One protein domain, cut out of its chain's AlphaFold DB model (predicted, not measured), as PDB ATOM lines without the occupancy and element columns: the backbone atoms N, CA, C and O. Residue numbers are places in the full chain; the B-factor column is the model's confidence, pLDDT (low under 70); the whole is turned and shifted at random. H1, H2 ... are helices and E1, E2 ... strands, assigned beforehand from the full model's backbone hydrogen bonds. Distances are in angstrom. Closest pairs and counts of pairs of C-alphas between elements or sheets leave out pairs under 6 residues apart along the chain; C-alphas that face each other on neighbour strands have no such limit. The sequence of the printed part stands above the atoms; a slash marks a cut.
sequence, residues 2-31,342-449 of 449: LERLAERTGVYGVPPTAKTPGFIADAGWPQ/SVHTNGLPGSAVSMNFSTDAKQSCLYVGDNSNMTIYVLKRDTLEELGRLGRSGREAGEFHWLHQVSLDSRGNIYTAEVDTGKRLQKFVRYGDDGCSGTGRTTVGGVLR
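What this domain is: This is residues 2 to 31 and 342 to 449 of the 449 residues of an uncharacterized protein of Acidobacteria bacterium 13_1_40CM_3_65_5 (UniProt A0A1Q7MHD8). Amid much loop and little regular structure, two strongly twisted four-stranded sheets make a sandwich, nearest where E6 meets E2 and E3, with short helix H1 beside edge strand E1. The 138 printed residues, only 51 in named elements, mostly strand, run H1, E1 to E8. Both sheets, E1-E8-E7-E6 and E2-E3-E4-E5, are antiparallel. The whole is compact, radius of gyration of the C-alphas 13.7 A, spanning 37 by 34 by 26 A.

How they stand to each other: H1, residues 2 to 9, has every O i to N i+4 pair within hydrogen-bond range; its Ala 6 and Ile 24 of E1, residues 22 to 26, have the closest C-alphas, 5.2 A. E2, 355 to 357, E3, 365 to 370, E4, 375 to 380, and E5, 386 to 390, form a meander, each strand the antiparallel neighbour of the one before; N 356 and O 367, N 368 and O 377, and N 378 and O 388 are 3.1, 2.9 and 2.9 A apart. E6, 403 to 408, E7, 414 to 418, and E8, 425 to 431, form another, with N 407 and O 415, and N 416 and O 426, both 2.9 A apart. E8 neighbours E1, N 24 and O 429 being 3.0 A apart.

Where its parts are: H1 begins at C-alpha 2 (-14.259, -23.792, -23.982); E8, 19.8 A long, ends at C-alpha 431 (-3.326, -17.590, -24.890).

The domain as a whole: Residues 32 to 341 are not printed, a 34.4 A gap between C-alphas 31 and 342. Links H1 to E1 and E5 to E6 are long. Residues 347, 348 and 449 have pLDDT under 70.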
ATOM      1  N   LEU A   2     -15.651 -24.246 -23.861       76.50
ATOM      2  CA  LEU A   2     -14.259 -23.792 -23.982       76.50
ATOM      3  C   LEU A   2     -13.290 -24.532 -23.049       76.50
ATOM      4  O   LEU A   2     -12.243 -24.949 -23.511       76.50
ATOM      5  N   GLU A   3     -13.664 -24.786 -21.792       80.69
ATOM      6  CA  GLU A   3     -12.817 -25.544 -20.851       80.69
ATOM      7  C   GLU A   3     -12.521 -26.970 -21.337       80.69
ATOM      8  O   GLU A   3     -11.364 -27.365 -21.390       80.69
ATOM      9  N   ARG A   4     -13.540 -27.711 -21.800       82.81
ATOM     10  CA  ARG A   4     -13.349 -29.059 -22.376       82.81
ATOM     11  C   ARG A   4     -12.472 -29.033 -23.629       82.81
ATOM     12  O   ARG A   4     -11.724 -29.970 -23.879       82.81
ATOM     13  N   LEU A   5     -12.588 -27.981 -24.440       81.94
ATOM     14  CA  LEU A   5     -11.770 -27.823 -25.639       81.94
ATOM     15  C   LEU A   5     -10.325 -27.453 -25.276       81.94
ATOM     16  O   LEU A   5      -9.405 -28.004 -25.867       81.94
ATOM     17  N   ALA A   6     -10.115 -26.598 -24.273       81.38
ATOM     18  CA  ALA A   6      -8.795 -26.276 -23.737       81.38
ATOM     19  C   ALA A   6      -8.119 -27.508 -23.118       81.38
ATOM     20  O   ALA A   6      -6.957 -27.773 -23.403       81.38
ATOM     21  N   GLU A   7      -8.851 -28.313 -22.345       83.25
ATOM     22  CA  GLU A   7      -8.348 -29.570 -21.780       83.25
ATOM     23  C   GLU A   7      -7.951 -30.567 -22.879       83.25
ATOM     24  O   GLU A   7      -6.915 -31.224 -22.793       83.25
ATOM     25  N   ARG A   8      -8.749 -30.651 -23.949       85.06
ATOM     26  CA  ARG A   8      -8.507 -31.568 -25.068       85.06
ATOM     27  C   ARG A   8      -7.360 -31.133 -25.981       85.06
ATOM     28  O   ARG A   8      -6.676 -31.988 -26.540       85.06
ATOM     29  N   THR A   9      -7.211 -29.830 -26.203       90.19
ATOM     30  CA  THR A   9      -6.380 -29.277 -27.289       90.19
ATOM     31  C   THR A   9      -5.216 -28.430 -26.800       90.19
ATOM     32  O   THR A   9      -4.443 -27.948 -27.619       90.19
ATOM     33  N   GLY A  10      -5.080 -28.258 -25.486       93.19
ATOM     34  CA  GLY A  10      -3.997 -27.514 -24.863       93.19
ATOM     35  C   GLY A  10      -2.658 -28.242 -24.878       93.19
ATOM     36  O   GLY A  10      -2.536 -29.410 -25.256       93.19
ATOM     37  N   VAL A  11      -1.631 -27.517 -24.433       96.56
ATOM     38  CA  VAL A  11      -0.297 -28.089 -24.246       96.56
ATOM     39  C   VAL A  11      -0.323 -29.032 -23.050       96.56
ATOM     40  O   VAL A  11      -0.763 -28.661 -21.963       96.56
ATOM     41  N   TYR A  12       0.185 -30.242 -23.237       95.88
ATOM     42  CA  TYR A  12       0.297 -31.252 -22.195       95.88
ATOM     43  C   TYR A  12       1.756 -31.634 -21.945       95.88
ATOM     44  O   TYR A  12       2.664 -31.319 -22.718       95.88
ATOM     45  N   GLY A  13       1.989 -32.323 -20.826       95.75
ATOM     46  CA  GLY A  13       3.322 -32.795 -20.459       95.75
ATOM     47  C   GLY A  13       4.291 -31.687 -20.049       95.75
ATOM     48  O   GLY A  13       5.495 -31.931 -20.076       95.75
ATOM     49  N   VAL A  14       3.805 -30.502 -19.672       96.81
ATOM     50  CA  VAL A  14       4.651 -29.364 -19.283       96.81
ATOM     51  C   VAL A  14       5.356 -29.648 -17.949       96.81
ATOM     52  O   VAL A  14       4.672 -29.904 -16.956       96.81
ATOM     53  N   PRO A  15       6.705 -29.654 -17.884       95.94
ATOM     54  CA  PRO A  15       7.421 -29.771 -16.615       95.94
ATOM     55  C   PRO A  15       7.045 -28.639 -15.642       95.94
ATOM     56  O   PRO A  15       6.871 -27.510 -16.091       95.94
ATOM     57  N   PRO A  16       7.017 -28.869 -14.315       95.75
ATOM     58  CA  PRO A  16       6.683 -27.819 -13.340       95.75
ATOM     59  C   PRO A  16       7.591 -26.579 -13.402       95.75
ATOM     60  O   PRO A  16       7.199 -25.489 -12.999       95.75
ATOM     61  N   THR A  17       8.820 -26.752 -13.890       95.31
ATOM     62  CA  THR A  17       9.824 -25.694 -14.058       95.31
ATOM     63  C   THR A  17       9.718 -24.952 -15.383       95.31
ATOM     64  O   THR A  17      10.452 -23.987 -15.581       95.31
ATOM     65  N   ALA A  18       8.880 -25.416 -16.309       97.06
ATOM     66  CA  ALA A  18       8.749 -24.872 -17.650       97.06
ATOM     67  C   ALA A  18       7.548 -23.931 -17.753       97.06
ATOM     68  O   ALA A  18       6.532 -24.099 -17.079       97.06
ATOM     69  N   LYS A  19       7.658 -22.960 -18.657       97.19
ATOM     70  CA  LYS A  19       6.541 -22.130 -19.105       97.19
ATOM     71  C   LYS A  19       6.462 -22.161 -20.618       97.19
ATOM     72  O   LYS A  19       7.489 -22.022 -21.288       97.19
ATOM     73  N   THR A  20       5.252 -22.321 -21.134       97.69
ATOM     74  CA  THR A  20       4.950 -22.306 -22.564       97.69
ATOM     75  C   THR A  20       3.669 -21.518 -22.814       97.69
ATOM     76  O   THR A  20       2.786 -21.528 -21.953       97.69
ATOM     77  N   PRO A  21       3.486 -20.955 -24.016       97.38
ATOM     78  CA  PRO A  21       2.179 -20.474 -24.446       97.38
ATOM     79  C   PRO A  21       1.119 -21.583 -24.371       97.38
ATOM     80  O   PRO A  21       1.417 -22.752 -24.628       97.38
ATOM     81  N   GLY A  22      -0.113 -21.211 -24.025       95.88
ATOM     82  CA  GLY A  22      -1.282 -22.083 -24.108       95.88
ATOM     83  C   GLY A  22      -1.925 -22.006 -25.490       95.88
ATOM     84  O   GLY A  22      -1.791 -20.999 -26.186       95.88
ATOM     85  N   PHE A  23      -2.643 -23.060 -25.882       96.88
ATOM     86  CA  PHE A  23      -3.304 -23.151 -27.182       96.88
ATOM     87  C   PHE A  23      -4.690 -23.775 -27.065       96.88
ATOM     88  O   PHE A  23      -4.913 -24.651 -26.234       96.88
ATOM     89  N   ILE A  24      -5.618 -23.329 -27.905       95.62
ATOM     90  CA  ILE A  24      -6.943 -23.934 -28.043       95.62
ATOM     91  C   ILE A  24      -7.307 -24.029 -29.522       95.62
ATOM     92  O   ILE A  24      -7.152 -23.057 -30.259       95.62
ATOM     93  N   ALA A  25      -7.766 -25.194 -29.978       96.00
ATOM     94  CA  ALA A  25      -8.163 -25.361 -31.375       96.00
ATOM     95  C   ALA A  25      -9.387 -24.489 -31.712       96.00
ATOM     96  O   ALA A  25     -10.377 -24.483 -30.983       96.00
ATOM     97  N   ASP A  26      -9.338 -23.784 -32.839       95.50
ATOM     98  CA  ASP A  26     -10.463 -23.051 -33.414       95.50
ATOM     99  C   ASP A  26     -11.161 -23.933 -34.452       95.50
ATOM    100  O   ASP A  26     -10.740 -24.031 -35.603       95.50
ATOM    101  N   ALA A  27     -12.238 -24.597 -34.028       90.75
ATOM    102  CA  ALA A  27     -13.019 -25.477 -34.894       90.75
ATOM    103  C   ALA A  27     -13.838 -24.726 -35.964       90.75
ATOM    104  O   ALA A  27     -14.421 -25.368 -36.833       90.75
ATOM    105  N   GLY A  28     -13.920 -23.390 -35.891       93.38
ATOM    106  CA  GLY A  28     -14.608 -22.553 -36.875       93.38
ATOM    107  C   GLY A  28     -13.704 -22.041 -37.997       93.38
ATOM    108  O   GLY A  28     -14.190 -21.343 -38.886       93.38
ATOM    109  N   TRP A  29     -12.405 -22.355 -37.953       96.81
ATOM    110  CA  TRP A  29     -11.427 -21.926 -38.945       96.81
ATOM    111  C   TRP A  29     -10.979 -23.100 -39.839       96.81
ATOM    112  O   TRP A  29     -10.690 -24.178 -39.316       96.81
ATOM    113  N   PRO A  30     -10.835 -22.904 -41.167       97.31
ATOM    114  CA  PRO A  30     -11.170 -21.695 -41.927       97.31
ATOM    115  C   PRO A  30     -12.687 -21.538 -42.137       97.31
ATOM    116  O   PRO A  30     -13.467 -22.448 -41.859       97.31
ATOM    117  N   GLN A  31     -13.115 -20.385 -42.663       97.06
ATOM    118  CA  GLN A  31     -14.512 -20.185 -43.057       97.06
ATOM    119  C   GLN A  31     -14.874 -21.090 -44.241       97.06
ATOM    120  O   GLN A  31     -14.007 -21.528 -45.004       97.06
ATOM    121  N   SER A 342      12.159 -37.717 -30.684       94.81
ATOM    122  CA  SER A 342      11.499 -39.026 -30.619       94.81
ATOM    123  C   SER A 342      12.322 -40.140 -31.293       94.81
ATOM    124  O   SER A 342      11.872 -40.791 -32.237       94.81
ATOM    125  N   VAL A 343      13.555 -40.365 -30.814       92.62
ATOM    126  CA  VAL A 343      14.556 -41.268 -31.434       92.62
ATOM    127  C   VAL A 343      14.058 -42.685 -31.720       92.62
ATOM    128  O   VAL A 343      14.540 -43.314 -32.656       92.62
ATOM    129  N   HIS A 344      13.091 -43.185 -30.949       91.19
ATOM    130  CA  HIS A 344      12.511 -44.521 -31.118       91.19
ATOM    131  C   HIS A 344      11.373 -44.583 -32.142       91.19
ATOM    132  O   HIS A 344      10.744 -45.628 -32.294       91.19
ATOM    133  N   THR A 345      11.090 -43.483 -32.841       87.88
ATOM    134  CA  THR A 345      10.107 -43.449 -33.921       87.88
ATOM    135  C   THR A 345      10.539 -44.399 -35.035       87.88
ATOM    136  O   THR A 345      11.439 -44.103 -35.824       87.88
ATOM    137  N   ASN A 346       9.878 -45.557 -35.069       73.00
ATOM    138  CA  ASN A 346      10.097 -46.636 -36.018       73.00
ATOM    139  C   ASN A 346       8.954 -46.654 -37.039       73.00
ATOM    140  O   ASN A 346       7.962 -47.359 -36.874       73.00
ATOM    141  N   GLY A 347       9.074 -45.822 -38.068       65.25
ATOM    142  CA  GLY A 347       8.124 -45.769 -39.173       65.25
ATOM    143  C   GLY A 347       8.394 -44.575 -40.073       65.25
ATOM    144  O   GLY A 347       8.687 -43.484 -39.583       65.25
ATOM    145  N   LEU A 348       8.279 -44.774 -41.390       66.62
ATOM    146  CA  LEU A 348       8.008 -43.654 -42.285       66.62
ATOM    147  C   LEU A 348       6.622 -43.111 -41.897       66.62
ATOM    148  O   LEU A 348       5.701 -43.911 -41.737       66.62
ATOM    149  N   PRO A 349       6.470 -41.793 -41.715       79.62
ATOM    150  CA  PRO A 349       7.298 -40.749 -42.324       79.62
ATOM    151  C   PRO A 349       8.533 -40.265 -41.532       79.62
ATOM    152  O   PRO A 349       9.382 -39.631 -42.160       79.62
ATOM    153  N   GLY A 350       8.686 -40.585 -40.244       89.94
ATOM    154  CA  GLY A 350       9.746 -40.071 -39.352       89.94
ATOM    155  C   GLY A 350       9.271 -38.893 -38.483       89.94
ATOM    156  O   GLY A 350       8.123 -38.460 -38.594       89.94
ATOM    157  N   SER A 351      10.138 -38.364 -37.620       91.81
ATOM    158  CA  SER A 351       9.860 -37.198 -36.762       91.81
ATOM    159  C   SER A 351      10.473 -35.912 -37.327       91.81
ATOM    160  O   SER A 351      11.268 -35.976 -38.253       91.81
ATOM    161  N   ALA A 352      10.117 -34.739 -36.784       95.50
ATOM    162  CA  ALA A 352      10.553 -33.428 -37.284       95.50
ATOM    163  C   ALA A 352      10.210 -33.225 -38.773       95.50
ATOM    164  O   ALA A 352      11.069 -33.259 -39.647       95.50
ATOM    165  N   VAL A 353       8.926 -33.044 -39.078       96.12
ATOM    166  CA  VAL A 353       8.447 -32.785 -40.447       96.12
ATOM    167  C   VAL A 353       8.514 -31.303 -40.784       96.12
ATOM    168  O   VAL A 353       9.126 -30.905 -41.757       96.12
ATOM    169  N   SER A 354       7.976 -30.466 -39.911       97.44
ATOM    170  CA  SER A 354       7.938 -29.020 -40.059       97.44
ATOM    171  C   SER A 354       8.257 -28.402 -38.717       97.44
ATOM    172  O   SER A 354       8.084 -29.026 -37.668       97.44
ATOM    173  N   MET A 355       8.689 -27.152 -38.739       98.25
ATOM    174  CA  MET A 355       8.932 -26.404 -37.523       98.25
ATOM    175  C   MET A 355       8.728 -24.912 -37.734       98.25
ATOM    176  O   MET A 355       8.778 -24.430 -38.866       98.25
ATOM    177  N   ASN A 356       8.500 -24.189 -36.644       98.50
ATOM    178  CA  ASN A 356       8.501 -22.735 -36.661       98.50
ATOM    179  C   ASN A 356       8.780 -22.165 -35.260       98.50
ATOM    180  O   ASN A 356       8.864 -22.900 -34.273       98.50
ATOM    181  N   PHE A 357       8.955 -20.854 -35.181       98.44
ATOM    182  CA  PHE A 357       9.393 -20.134 -33.993       98.44
ATOM    183  C   PHE A 357       8.225 -19.418 -33.306       98.44
ATOM    184  O   PHE A 357       7.291 -18.988 -33.979       98.44
ATOM    185  N   SER A 358       8.297 -19.213 -31.987       98.25
ATOM    186  CA  SER A 358       7.403 -18.252 -31.321       98.25
ATOM    187  C   SER A 358       7.646 -16.820 -31.792       98.25
ATOM    188  O   SER A 358       8.678 -16.491 -32.387       98.25
ATOM    189  N   THR A 359       6.674 -15.952 -31.517       96.44
ATOM    190  CA  THR A 359       6.671 -14.557 -31.967       96.44
ATOM    191  C   THR A 359       7.266 -13.576 -30.966       96.44
ATOM    192  O   THR A 359       7.527 -12.430 -31.347       96.44
ATOM    193  N   ASP A 360       7.558 -14.011 -29.733       97.44
ATOM    194  CA  ASP A 360       8.286 -13.198 -28.762       97.44
ATOM    195  C   ASP A 360       9.635 -12.724 -29.323       97.44
ATOM    196  O   ASP A 360      10.209 -13.313 -30.243       97.44
ATOM    197  N   ALA A 361      10.165 -11.641 -28.754       96.50
ATOM    198  CA  ALA A 361      11.354 -10.976 -29.280       96.50
ATOM    199  C   ALA A 361      12.565 -11.916 -29.445       96.50
ATOM    200  O   ALA A 361      13.350 -11.734 -30.376       96.50
ATOM    201  N   LYS A 362      12.707 -12.926 -28.575       97.19
ATOM    202  CA  LYS A 362      13.814 -13.892 -28.618       97.19
ATOM    203  C   LYS A 362      13.518 -15.119 -29.472       97.19
ATOM    204  O   LYS A 362      14.421 -15.936 -29.643       97.19
ATOM    205  N   GLN A 363      12.289 -15.268 -29.974       98.44
ATOM    206  CA  GLN A 363      11.818 -16.507 -30.588       98.44
ATOM    207  C   GLN A 363      12.118 -17.701 -29.668       98.44
ATOM    208  O   GLN A 363      12.790 -18.659 -30.042       98.44
ATOM    209  N   SER A 364      11.731 -17.573 -28.402       98.69
ATOM    210  CA  SER A 364      12.183 -18.452 -27.320       98.69
ATOM    211  C   SER A 364      11.624 -19.878 -27.385       98.69
ATOM    212  O   SER A 364      12.247 -20.785 -26.830       98.69
ATOM    213  N   CYS A 365      10.506 -20.106 -28.079       98.69
ATOM    214  CA  CYS A 365       9.976 -21.433 -28.383       98.69
ATOM    215  C   CYS A 365      10.357 -21.892 -29.791       98.69
ATOM    216  O   CYS A 365      10.439 -21.105 -30.740       98.69
ATOM    217  N   LEU A 366      10.464 -23.209 -29.933       98.69
ATOM    218  CA  LEU A 366      10.500 -23.902 -31.205       98.69
ATOM    219  C   LEU A 366       9.405 -24.969 -31.250       98.69
ATOM    220  O   LEU A 366       9.409 -25.886 -30.435       98.69
ATOM    221  N   TYR A 367       8.486 -24.853 -32.203       98.81
ATOM    222  CA  TYR A 367       7.377 -25.786 -32.393       98.81
ATOM    223  C   TYR A 367       7.754 -26.793 -33.468       98.81
ATOM    224  O   TYR A 367       7.795 -26.432 -34.639       98.81
ATOM    225  N   VAL A 368       8.061 -28.033 -33.088       98.75
ATOM    226  CA  VAL A 368       8.516 -29.082 -34.012       98.75
ATOM    227  C   VAL A 368       7.405 -30.105 -34.212       98.75
ATOM    228  O   VAL A 368       7.079 -30.858 -33.298       98.75
ATOM    229  N   GLY A 369       6.832 -30.145 -35.412       97.75
ATOM    230  CA  GLY A 369       5.849 -31.153 -35.792       97.75
ATOM    231  C   GLY A 369       6.495 -32.529 -35.950       97.75
ATOM    232  O   GLY A 369       7.519 -32.678 -36.617       97.75
ATOM    233  N   ASP A 370       5.871 -33.546 -35.377       96.00
ATOM    234  CA  ASP A 370       6.212 -34.952 -35.545       96.00
ATOM    235  C   ASP A 370       5.119 -35.643 -36.357       96.00
ATOM    236  O   ASP A 370       3.960 -35.726 -35.943       96.00
ATOM    237  N   ASN A 371       5.506 -36.131 -37.533       91.00
ATOM    238  CA  ASN A 371       4.584 -36.719 -38.491       91.00
ATOM    239  C   ASN A 371       4.245 -38.176 -38.164       91.00
ATOM    240  O   ASN A 371       3.217 -38.651 -38.624       91.00
ATOM    241  N   SER A 372       5.051 -38.885 -37.375       91.94
ATOM    242  CA  SER A 372       4.749 -40.262 -36.969       91.94
ATOM    243  C   SER A 372       3.933 -40.305 -35.679       91.94
ATOM    244  O   SER A 372       2.999 -41.093 -35.563       91.94
ATOM    245  N   ASN A 373       4.265 -39.446 -34.714       93.31
ATOM    246  CA  ASN A 373       3.586 -39.383 -33.417       93.31
ATOM    247  C   ASN A 373       2.391 -38.420 -33.413       93.31
ATOM    248  O   ASN A 373       1.661 -38.366 -32.422       93.31
ATOM    249  N   MET A 374       2.170 -37.695 -34.518       94.50
ATOM    250  CA  MET A 374       1.030 -36.800 -34.726       94.50
ATOM    251  C   MET A 374       0.908 -35.771 -33.603       94.50
ATOM    252  O   MET A 374      -0.139 -35.625 -32.983       94.50
ATOM    253  N   THR A 375       2.011 -35.096 -33.293       96.56
ATOM    254  CA  THR A 375       2.094 -34.114 -32.206       96.56
ATOM    255  C   THR A 375       3.042 -32.989 -32.598       96.56
ATOM    256  O   THR A 375       3.843 -33.132 -33.520       96.56
ATOM    257  N   ILE A 376       2.970 -31.866 -31.896       98.56
ATOM    258  CA  ILE A 376       3.933 -30.773 -31.994       98.56
ATOM    259  C   ILE A 376       4.687 -30.705 -30.669       98.56
ATOM    260  O   ILE A 376       4.092 -30.438 -29.626       98.56
ATOM    261  N   TYR A 377       5.999 -30.911 -30.700       98.56
ATOM    262  CA  TYR A 377       6.863 -30.679 -29.549       98.56
ATOM    263  C   TYR A 377       7.114 -29.182 -29.377       98.56
ATOM    264  O   TYR A 377       7.532 -28.507 -30.318       98.56
ATOM    265  N   VAL A 378       6.893 -28.668 -28.169       98.69
ATOM    266  CA  VAL A 378       7.262 -27.305 -27.776       98.69
ATOM    267  C   VAL A 378       8.638 -27.376 -27.134       98.69
ATOM    268  O   VAL A 378       8.778 -27.922 -26.042       98.69
ATOM    269  N   LEU A 379       9.662 -26.857 -27.806       98.81
ATOM    270  CA  LEU A 379      11.036 -26.856 -27.307       98.81
ATOM    271  C   LEU A 379      11.466 -25.454 -26.875       98.81
ATOM    272  O   LEU A 379      11.073 -24.460 -27.487       98.81
ATOM    273  N   LYS A 380      12.342 -25.364 -25.875       98.62
ATOM    274  CA  LYS A 380      13.070 -24.127 -25.568       98.62
ATOM    275  C   LYS A 380      14.148 -23.923 -26.631       98.62
ATOM    276  O   LYS A 380      15.010 -24.775 -26.789       98.62
ATOM    277  N   ARG A 381      14.127 -22.835 -27.402       98.38
ATOM    278  CA  ARG A 381      14.946 -22.733 -28.628       98.38
ATOM    279  C   ARG A 381      16.465 -22.709 -28.382       98.38
ATOM    280  O   ARG A 381      17.253 -23.194 -29.202       98.38
ATOM    281  N   ASP A 382      16.903 -22.123 -27.274       97.31
ATOM    282  CA  ASP A 382      18.323 -22.005 -26.929       97.31
ATOM    283  C   ASP A 382      18.931 -23.337 -26.447       97.31
ATOM    284  O   ASP A 382      20.051 -23.655 -26.841       97.31
ATOM    285  N   THR A 383      18.201 -24.157 -25.691       97.81
ATOM    286  CA  THR A 383      18.677 -25.452 -25.166       97.81
ATOM    287  C   THR A 383      18.164 -26.658 -25.953       97.81
ATOM    288  O   THR A 383      18.744 -27.732 -25.866       97.81
ATOM    289  N   LEU A 384      17.114 -26.478 -26.758       98.38
ATOM    290  CA  LEU A 384      16.362 -27.518 -27.471       98.38
ATOM    291  C   LEU A 384      15.740 -28.584 -26.551       98.38
ATOM    292  O   LEU A 384      15.433 -29.689 -26.993       98.38
ATOM    293  N   GLU A 385      15.524 -28.247 -25.280       98.31
ATOM    294  CA  GLU A 385      14.824 -29.099 -24.316       98.31
ATOM    295  C   GLU A 385      13.310 -29.083 -24.559       98.31
ATOM    296  O   GLU A 385      12.735 -28.035 -24.857       98.31
ATOM    297  N   GLU A 386      12.649 -30.228 -24.376       98.56
ATOM    298  CA  GLU A 386      11.192 -30.353 -24.472       98.56
ATOM    299  C   GLU A 386      10.504 -29.697 -23.270       98.56
ATOM    300  O   GLU A 386      10.691 -30.109 -22.122       98.56
ATOM    301  N   LEU A 387       9.663 -28.706 -23.545       98.50
ATOM    302  CA  LEU A 387       8.845 -27.995 -22.565       98.50
ATOM    303  C   LEU A 387       7.392 -28.465 -22.550       98.50
ATOM    304  O   LEU A 387       6.687 -28.182 -21.593       98.50
ATOM    305  N   GLY A 388       6.930 -29.162 -23.584       97.81
ATOM    306  CA  GLY A 388       5.560 -29.653 -23.668       97.81
ATOM    307  C   GLY A 388       5.229 -30.194 -25.050       97.81
ATOM    308  O   GLY A 388       6.082 -30.248 -25.940       97.81
ATOM    309  N   ARG A 389       3.976 -30.606 -25.225       97.88
ATOM    310  CA  ARG A 389       3.459 -31.185 -26.467       97.88
ATOM    311  C   ARG A 389       2.069 -30.657 -26.764       97.88
ATOM    312  O   ARG A 389       1.303 -30.414 -25.840       97.88
ATOM    313  N   LEU A 390       1.742 -30.512 -28.039       97.56
ATOM    314  CA  LEU A 390       0.444 -30.051 -28.515       97.56
ATOM    315  C   LEU A 390      -0.119 -31.057 -29.522       97.56
ATOM    316  O   LEU A 390       0.550 -31.419 -30.489       97.56
ATOM    317  N   GLY A 391      -1.358 -31.484 -29.294       95.81
ATOM    318  CA  GLY A 391      -2.059 -32.443 -30.145       95.81
ATOM    319  C   GLY A 391      -1.514 -33.872 -30.078       95.81
ATOM    320  O   GLY A 391      -0.476 -34.161 -29.477       95.81
ATOM    321  N   ARG A 392      -2.271 -34.787 -30.678       94.81
ATOM    322  CA  ARG A 392      -2.021 -36.235 -30.708       94.81
ATOM    323  C   ARG A 392      -2.649 -36.847 -31.957       94.81
ATOM    324  O   ARG A 392      -3.464 -36.197 -32.607       94.81
ATOM    325  N   SER A 393      -2.357 -38.118 -32.227       94.44
ATOM    326  CA  SER A 393      -3.027 -38.866 -33.298       94.44
ATOM    327  C   SER A 393      -4.544 -38.886 -33.110       94.44
ATOM    328  O   SER A 393      -5.028 -39.177 -32.014       94.44
ATOM    329  N   GLY A 394      -5.281 -38.581 -34.174       94.88
ATOM    330  CA  GLY A 394      -6.736 -38.610 -34.172       94.88
ATOM    331  C   GLY A 394      -7.353 -37.784 -35.297       94.88
ATOM    332  O   GLY A 394      -6.668 -37.317 -36.205       94.88
ATOM    333  N   ARG A 395      -8.678 -37.645 -35.264       93.44
ATOM    334  CA  ARG A 395      -9.471 -37.036 -36.351       93.44
ATOM    335  C   ARG A 395     -10.207 -35.782 -35.933       93.44
ATOM    336  O   ARG A 395     -10.839 -35.132 -36.755       93.44
ATOM    337  N   GLU A 396     -10.107 -35.409 -34.677       93.50
ATOM    338  CA  GLU A 396     -10.949 -34.378 -34.102       93.50
ATOM    339  C   GLU A 396     -10.207 -33.045 -34.005       93.50
ATOM    340  O   GLU A 396      -9.003 -32.984 -34.249       93.50
ATOM    341  N   ALA A 397     -10.912 -31.967 -33.652       93.00
ATOM    342  CA  ALA A 397     -10.281 -30.662 -33.470       93.00
ATOM    343  C   ALA A 397      -9.152 -30.747 -32.425       93.00
ATOM    344  O   ALA A 397      -9.369 -31.200 -31.297       93.00
ATOM    345  N   GLY A 398      -7.956 -30.313 -32.816       94.62
ATOM    346  CA  GLY A 398      -6.735 -30.382 -32.014       94.62
ATOM    347  C   GLY A 398      -5.980 -31.715 -32.065       94.62
ATOM    348  O   GLY A 398      -4.900 -31.821 -31.488       94.62
ATOM    349  N   GLU A 399      -6.515 -32.721 -32.755       96.06
ATOM    350  CA  GLU A 399      -5.830 -33.977 -33.066       96.06
ATOM    351  C   GLU A 399      -5.335 -33.955 -34.515       96.06
ATOM    352  O   GLU A 399      -5.860 -33.214 -35.346       96.06
ATOM    353  N   PHE A 400      -4.342 -34.775 -34.845       96.56
ATOM    354  CA  PHE A 400      -3.690 -34.772 -36.150       96.56
ATOM    355  C   PHE A 400      -3.701 -36.149 -36.811       96.56
ATOM    356  O   PHE A 400      -3.496 -37.178 -36.164       96.56
ATOM    357  N   HIS A 401      -3.837 -36.147 -38.134       94.81
ATOM    358  CA  HIS A 401      -3.566 -37.276 -39.009       94.81
ATOM    359  C   HIS A 401      -2.643 -36.813 -40.131       94.81
ATOM    360  O   HIS A 401      -3.019 -36.006 -40.971       94.81
ATOM    361  N   TRP A 402      -1.421 -37.335 -40.160       93.81
ATOM    362  CA  TRP A 402      -0.386 -36.909 -41.103       93.81
ATOM    363  C   TRP A 402      -0.125 -35.393 -41.079       93.81
ATOM    364  O   TRP A 402      -0.141 -34.723 -42.116       93.81
ATOM    365  N   LEU A 403       0.151 -34.862 -39.880       95.88
ATOM    366  CA  LEU A 403       0.639 -33.492 -39.703       95.88
ATOM    367  C   LEU A 403       1.839 -33.248 -40.622       95.88
ATOM    368  O   LEU A 403       2.820 -33.987 -40.573       95.88
ATOM    369  N   HIS A 404       1.761 -32.203 -41.437       96.69
ATOM    370  CA  HIS A 404       2.734 -31.953 -42.495       96.69
ATOM    371  C   HIS A 404       3.346 -30.552 -42.436       96.69
ATOM    372  O   HIS A 404       4.484 -30.367 -42.859       96.69
ATOM    373  N   GLN A 405       2.619 -29.570 -41.896       97.69
ATOM    374  CA  GLN A 405       3.070 -28.180 -41.795       97.69
ATOM    375  C   GLN A 405       2.696 -27.566 -40.448       97.69
ATOM    376  O   GLN A 405       1.643 -27.877 -39.890       97.69
ATOM    377  N   VAL A 406       3.559 -26.673 -39.959       98.12
ATOM    378  CA  VAL A 406       3.372 -25.869 -38.743       98.12
ATOM    379  C   VAL A 406       3.841 -24.446 -39.041       98.12
ATOM    380  O   VAL A 406       5.002 -24.235 -39.395       98.12
ATOM    381  N   SER A 407       2.961 -23.459 -38.896       98.31
ATOM    382  CA  SER A 407       3.284 -22.045 -39.110       98.31
ATOM    383  C   SER A 407       2.555 -21.139 -38.121       98.31
ATOM    384  O   SER A 407       1.611 -21.591 -37.479       98.31
ATOM    385  N   LEU A 408       3.022 -19.902 -37.937       98.06
ATOM    386  CA  LEU A 408       2.492 -18.986 -36.923       98.06
ATOM    387  C   LEU A 408       2.212 -17.596 -37.489       98.06
ATOM    388  O   LEU A 408       3.029 -17.071 -38.240       98.06
ATOM    389  N   ASP A 409       1.095 -16.996 -37.070       98.31
ATOM    390  CA  ASP A 409       0.850 -15.557 -37.255       98.31
ATOM    391  C   ASP A 409       1.559 -14.721 -36.184       98.31
ATOM    392  O   ASP A 409       2.055 -15.253 -35.190       98.31
ATOM    393  N   SER A 410       1.595 -13.400 -36.362       97.19
ATOM    394  CA  SER A 410       2.254 -12.442 -35.467       97.19
ATOM    395  C   SER A 410       1.709 -12.461 -34.034       97.19
ATOM    396  O   SER A 410       2.434 -12.144 -33.087       97.19
ATOM    397  N   ARG A 411       0.458 -12.905 -33.842       97.56
ATOM    398  CA  ARG A 411      -0.177 -13.084 -32.526       97.56
ATOM    399  C   ARG A 411       0.226 -14.396 -31.851       97.56
ATOM    400  O   ARG A 411      -0.131 -14.619 -30.691       97.56
ATOM    401  N   GLY A 412       0.984 -15.235 -32.549       98.06
ATOM    402  CA  GLY A 412       1.483 -16.518 -32.083       98.06
ATOM    403  C   GLY A 412       0.471 -17.653 -32.211       98.06
ATOM    404  O   GLY A 412       0.686 -18.695 -31.600       98.06
ATOM    405  N   ASN A 413      -0.618 -17.484 -32.972       98.56
ATOM    406  CA  ASN A 413      -1.533 -18.590 -33.262       98.56
ATOM    407  C   ASN A 413      -0.837 -19.595 -34.179       98.56
ATOM    408  O   ASN A 413      -0.171 -19.188 -35.129       98.56
ATOM    409  N   ILE A 414      -1.023 -20.889 -33.925       98.69
ATOM    410  CA  ILE A 414      -0.444 -21.951 -34.753       98.69
ATOM    411  C   ILE A 414      -1.447 -22.366 -35.826       98.69
ATOM    412  O   ILE A 414      -2.617 -22.597 -35.537       98.69
ATOM    413  N   TYR A 415      -0.970 -22.522 -37.052       98.81
ATOM    414  CA  TYR A 415      -1.705 -23.060 -38.185       98.81
ATOM    415  C   TYR A 415      -1.030 -24.343 -38.643       98.81
ATOM    416  O   TYR A 415       0.195 -24.393 -38.808       98.81
ATOM    417  N   THR A 416      -1.827 -25.382 -38.850       98.44
ATOM    418  CA  THR A 416      -1.340 -26.693 -39.265       98.44
ATOM    419  C   THR A 416      -2.027 -27.160 -40.526       98.44
ATOM    420  O   THR A 416      -3.191 -26.838 -40.766       98.44
ATOM    421  N   ALA A 417      -1.311 -27.970 -41.296       97.75
ATOM    422  CA  ALA A 417      -1.848 -28.614 -42.481       97.75
ATOM    423  C   ALA A 417      -1.523 -30.108 -42.483       97.75
ATOM    424  O   ALA A 417      -0.464 -30.522 -41.999       97.75
ATOM    425  N   GLU A 418      -2.443 -30.895 -43.025       96.19
ATOM    426  CA  GLU A 418      -2.396 -32.353 -43.016       96.19
ATOM    427  C   GLU A 418      -2.454 -32.920 -44.441       96.19
ATOM    428  O   GLU A 418      -3.163 -32.415 -45.320       96.19
ATOM    429  N   VAL A 419      -1.708 -34.003 -44.661       95.25
ATOM    430  CA  VAL A 419      -1.746 -34.789 -45.902       95.25
ATOM    431  C   VAL A 419      -2.472 -36.122 -45.669       95.25
ATOM    432  O   VAL A 419      -3.226 -36.273 -44.707       95.25
ATOM    433  N   ASP A 420      -2.299 -37.078 -46.584       93.38
ATOM    434  CA  ASP A 420      -3.022 -38.353 -46.603       93.38
ATOM    435  C   ASP A 420      -4.553 -38.159 -46.511       93.38
ATOM    436  O   ASP A 420      -5.105 -37.291 -47.185       93.38
ATOM    437  N   THR A 421      -5.263 -38.941 -45.702       93.19
ATOM    438  CA  THR A 421      -6.715 -38.824 -45.505       93.19
ATOM    439  C   THR A 421      -7.094 -37.763 -44.466       93.19
ATOM    440  O   THR A 421      -8.265 -37.675 -44.101       93.19
ATOM    441  N   GLY A 422      -6.126 -36.979 -43.975       92.12
ATOM    442  CA  GLY A 422      -6.362 -35.849 -43.077       92.12
ATOM    443  C   GLY A 422      -6.969 -34.666 -43.828       92.12
ATOM    444  O   GLY A 422      -8.015 -34.175 -43.419       92.12
ATOM    445  N   LYS A 423      -6.344 -34.260 -44.951       94.94
ATOM    446  CA  LYS A 423      -6.821 -33.225 -45.906       94.94
ATOM    447  C   LYS A 423      -7.421 -31.988 -45.223       94.94
ATOM    448  O   LYS A 423      -8.488 -31.502 -45.590       94.94
ATOM    449  N   ARG A 424      -6.755 -31.505 -44.175       94.50
ATOM    450  CA  ARG A 424      -7.328 -30.532 -43.245       94.50
ATOM    451  C   ARG A 424      -6.351 -29.421 -42.911       94.50
ATOM    452  O   ARG A 424      -5.142 -29.632 -42.822       94.50
ATOM    453  N   LEU A 425      -6.930 -28.248 -42.685       97.62
ATOM    454  CA  LEU A 425      -6.298 -27.103 -42.054       97.62
ATOM    455  C   LEU A 425      -6.848 -26.963 -40.635       97.62
ATOM    456  O   LEU A 425      -8.048 -27.137 -40.428       97.62
ATOM    457  N   GLN A 426      -5.996 -26.638 -39.669       97.44
ATOM    458  CA  GLN A 426      -6.445 -26.282 -38.321       97.44
ATOM    459  C   GLN A 426      -5.727 -25.028 -37.839       97.44
ATOM    460  O   GLN A 426      -4.585 -24.768 -38.226       97.44
ATOM    461  N   LYS A 427      -6.398 -24.279 -36.967       98.25
ATOM    462  CA  LYS A 427      -5.845 -23.134 -36.248       98.25
ATOM    463  C   LYS A 427      -5.915 -23.399 -34.751       98.25
ATOM    464  O   LYS A 427      -6.917 -23.900 -34.252       98.25
ATOM    465  N   PHE A 428      -4.873 -23.011 -34.036       98.06
ATOM    466  CA  PHE A 428      -4.781 -23.049 -32.588       98.06
ATOM    467  C   PHE A 428      -4.556 -21.631 -32.084       98.06
ATOM    468  O   PHE A 428      -3.517 -21.021 -32.343       98.06
ATOM    469  N   VAL A 429      -5.547 -21.100 -31.376       97.50
ATOM    470  CA  VAL A 429      -5.498 -19.757 -30.810       97.50
ATOM    471  C   VAL A 429      -4.598 -19.770 -29.587       97.50
ATOM    472  O   VAL A 429      -4.813 -20.557 -28.663       97.50
ATOM    473  N   ARG A 430      -3.590 -18.901 -29.586       97.06
ATOM    474  CA  ARG A 430      -2.664 -18.757 -28.465       97.06
ATOM    475  C   ARG A 430      -3.314 -17.974 -27.326       97.06
ATOM    476  O   ARG A 430      -4.010 -16.988 -27.558       97.06
ATOM    477  N   TYR A 431      -3.027 -18.368 -26.091       95.44
ATOM    478  CA  TYR A 431      -3.326 -17.590 -24.890       95.44
ATOM    479  C   TYR A 431      -2.213 -17.746 -23.843       95.44
ATOM    480  O   TYR A 431      -1.354 -18.621 -23.952       95.44
ATOM    481  N   GLY A 432      -2.237 -16.907 -22.806       93.88
ATOM    482  CA  GLY A 432      -1.229 -16.938 -21.744       93.88
ATOM    483  C   GLY A 432       0.112 -16.370 -22.209       93.88
ATOM    484  O   GLY A 432       0.140 -15.334 -22.871       93.88
ATOM    485  N   ASP A 433       1.207 -17.040 -21.844       93.06
ATOM    486  CA  ASP A 433       2.570 -16.599 -22.153       93.06
ATOM    487  C   ASP A 433       2.789 -16.390 -23.666       93.06
ATOM    488  O   ASP A 433       2.234 -17.102 -24.508       93.06
ATOM    489  N   ASP A 434       3.626 -15.412 -24.022       92.94
ATOM    490  CA  ASP A 434       3.979 -15.107 -25.421       92.94
ATOM    491  C   ASP A 434       5.189 -15.919 -25.924       92.94
ATOM    492  O   ASP A 434       5.461 -15.974 -27.124       92.94
ATOM    493  N   GLY A 435       5.924 -16.562 -25.012       97.06
ATOM    494  CA  GLY A 435       7.143 -17.308 -25.308       97.06
ATOM    495  C   GLY A 435       7.445 -18.386 -24.268       97.06
ATOM    496  O   GLY A 435       6.648 -18.658 -23.373       97.06
ATOM    497  N   CYS A 436       8.613 -19.004 -24.397       98.31
ATOM    498  CA  CYS A 436       9.043 -20.142 -23.599       98.31
ATOM    499  C   CYS A 436      10.141 -19.760 -22.606       98.31
ATOM    500  O   CYS A 436      11.070 -19.015 -22.919       98.31
ATOM    501  N   SER A 437      10.075 -20.320 -21.400       98.00
ATOM    502  CA  SER A 437      11.118 -20.144 -20.385       98.00
ATOM    503  C   SER A 437      11.187 -21.333 -19.426       98.00
ATOM    504  O   SER A 437      10.391 -22.270 -19.517       98.00
ATOM    505  N   GLY A 438      12.162 -21.298 -18.516       97.12
ATOM    506  CA  GLY A 438      12.393 -22.370 -17.554       97.12
ATOM    507  C   GLY A 438      13.277 -23.494 -18.093       97.12
ATOM    508  O   GLY A 438      14.085 -23.270 -18.996       97.12
ATOM    509  N   THR A 439      13.121 -24.685 -17.515       97.44
ATOM    510  CA  THR A 439      13.916 -25.885 -17.833       97.44
ATOM    511  C   THR A 439      13.004 -27.005 -18.310       97.44
ATOM    512  O   THR A 439      11.976 -27.269 -17.676       97.44
ATOM    513  N   GLY A 440      13.385 -27.647 -19.415       96.81
ATOM    514  CA  GLY A 440      12.652 -28.751 -20.027       96.81
ATOM    515  C   GLY A 440      13.325 -30.109 -19.836       96.81
ATOM    516  O   GLY A 440      14.252 -30.274 -19.047       96.81
ATOM    517  N   ARG A 441      12.853 -31.107 -20.585       97.19
ATOM    518  CA  ARG A 441      13.487 -32.428 -20.673       97.19
ATOM    519  C   ARG A 441      14.540 -32.414 -21.775       97.19
ATOM    520  O   ARG A 441      14.254 -32.006 -22.896       97.19
ATOM    521  N   THR A 442      15.738 -32.910 -21.487       96.25
ATOM    522  CA  THR A 442      16.817 -33.025 -22.485       96.25
ATOM    523  C   THR A 442      16.479 -34.020 -23.596       96.25
ATOM    524  O   THR A 442      16.869 -33.821 -24.745       96.25
ATOM    525  N   THR A 443      15.725 -35.070 -23.264       96.00
ATOM    526  CA  THR A 443      15.177 -36.030 -24.227       96.00
ATOM    527  C   THR A 443      13.847 -35.519 -24.770       96.00
ATOM    528  O   THR A 443      12.897 -35.349 -24.004       96.00
ATOM    529  N   VAL A 444      13.771 -35.329 -26.088       97.25
ATOM    530  CA  VAL A 444      12.533 -34.976 -26.796       97.25
ATOM    531  C   VAL A 444      11.821 -36.243 -27.266       97.25
ATOM    532  O   VAL A 444      12.425 -37.120 -27.889       97.25
ATOM    533  N   GLY A 445      10.516 -36.326 -27.032       94.75
ATOM    534  CA  GLY A 445       9.688 -37.473 -27.386       94.75
ATOM    535  C   GLY A 445       9.715 -38.600 -26.352       94.75
ATOM    536  O   GLY A 445      10.131 -38.429 -25.209       94.75
ATOM    537  N   GLY A 446       9.176 -39.760 -26.731       88.06
ATOM    538  CA  GLY A 446       9.009 -40.904 -25.827       88.06
ATOM    539  C   GLY A 446       7.774 -40.823 -24.920       88.06
ATOM    540  O   GLY A 446       6.983 -39.880 -24.992       88.06
ATOM    541  N   VAL A 447       7.581 -41.846 -24.087       84.50
ATOM    542  CA  VAL A 447       6.410 -41.973 -23.205       84.50
ATOM    543  C   VAL A 447       6.526 -40.994 -22.038       84.50
ATOM    544  O   VAL A 447       7.480 -41.068 -21.263       84.50
ATOM    545  N   LEU A 448       5.545 -40.101 -21.900       84.31
ATOM    546  CA  LEU A 448       5.362 -39.314 -20.682       84.31
ATOM    547  C   LEU A 448       4.772 -40.251 -19.622       84.31
ATOM    548  O   LEU A 448       3.708 -40.825 -19.853       84.31
ATOM    549  N   ARG A 449       5.503 -40.466 -18.528       59.88
ATOM    550  CA  ARG A 449       5.031 -41.230 -17.367       59.88
ATOM    551  C   ARG A 449       4.467 -40.302 -16.312       59.88
ATOM    552  O   ARG A 449       5.039 -39.195 -16.171       59.88
TER     553      ARG A 449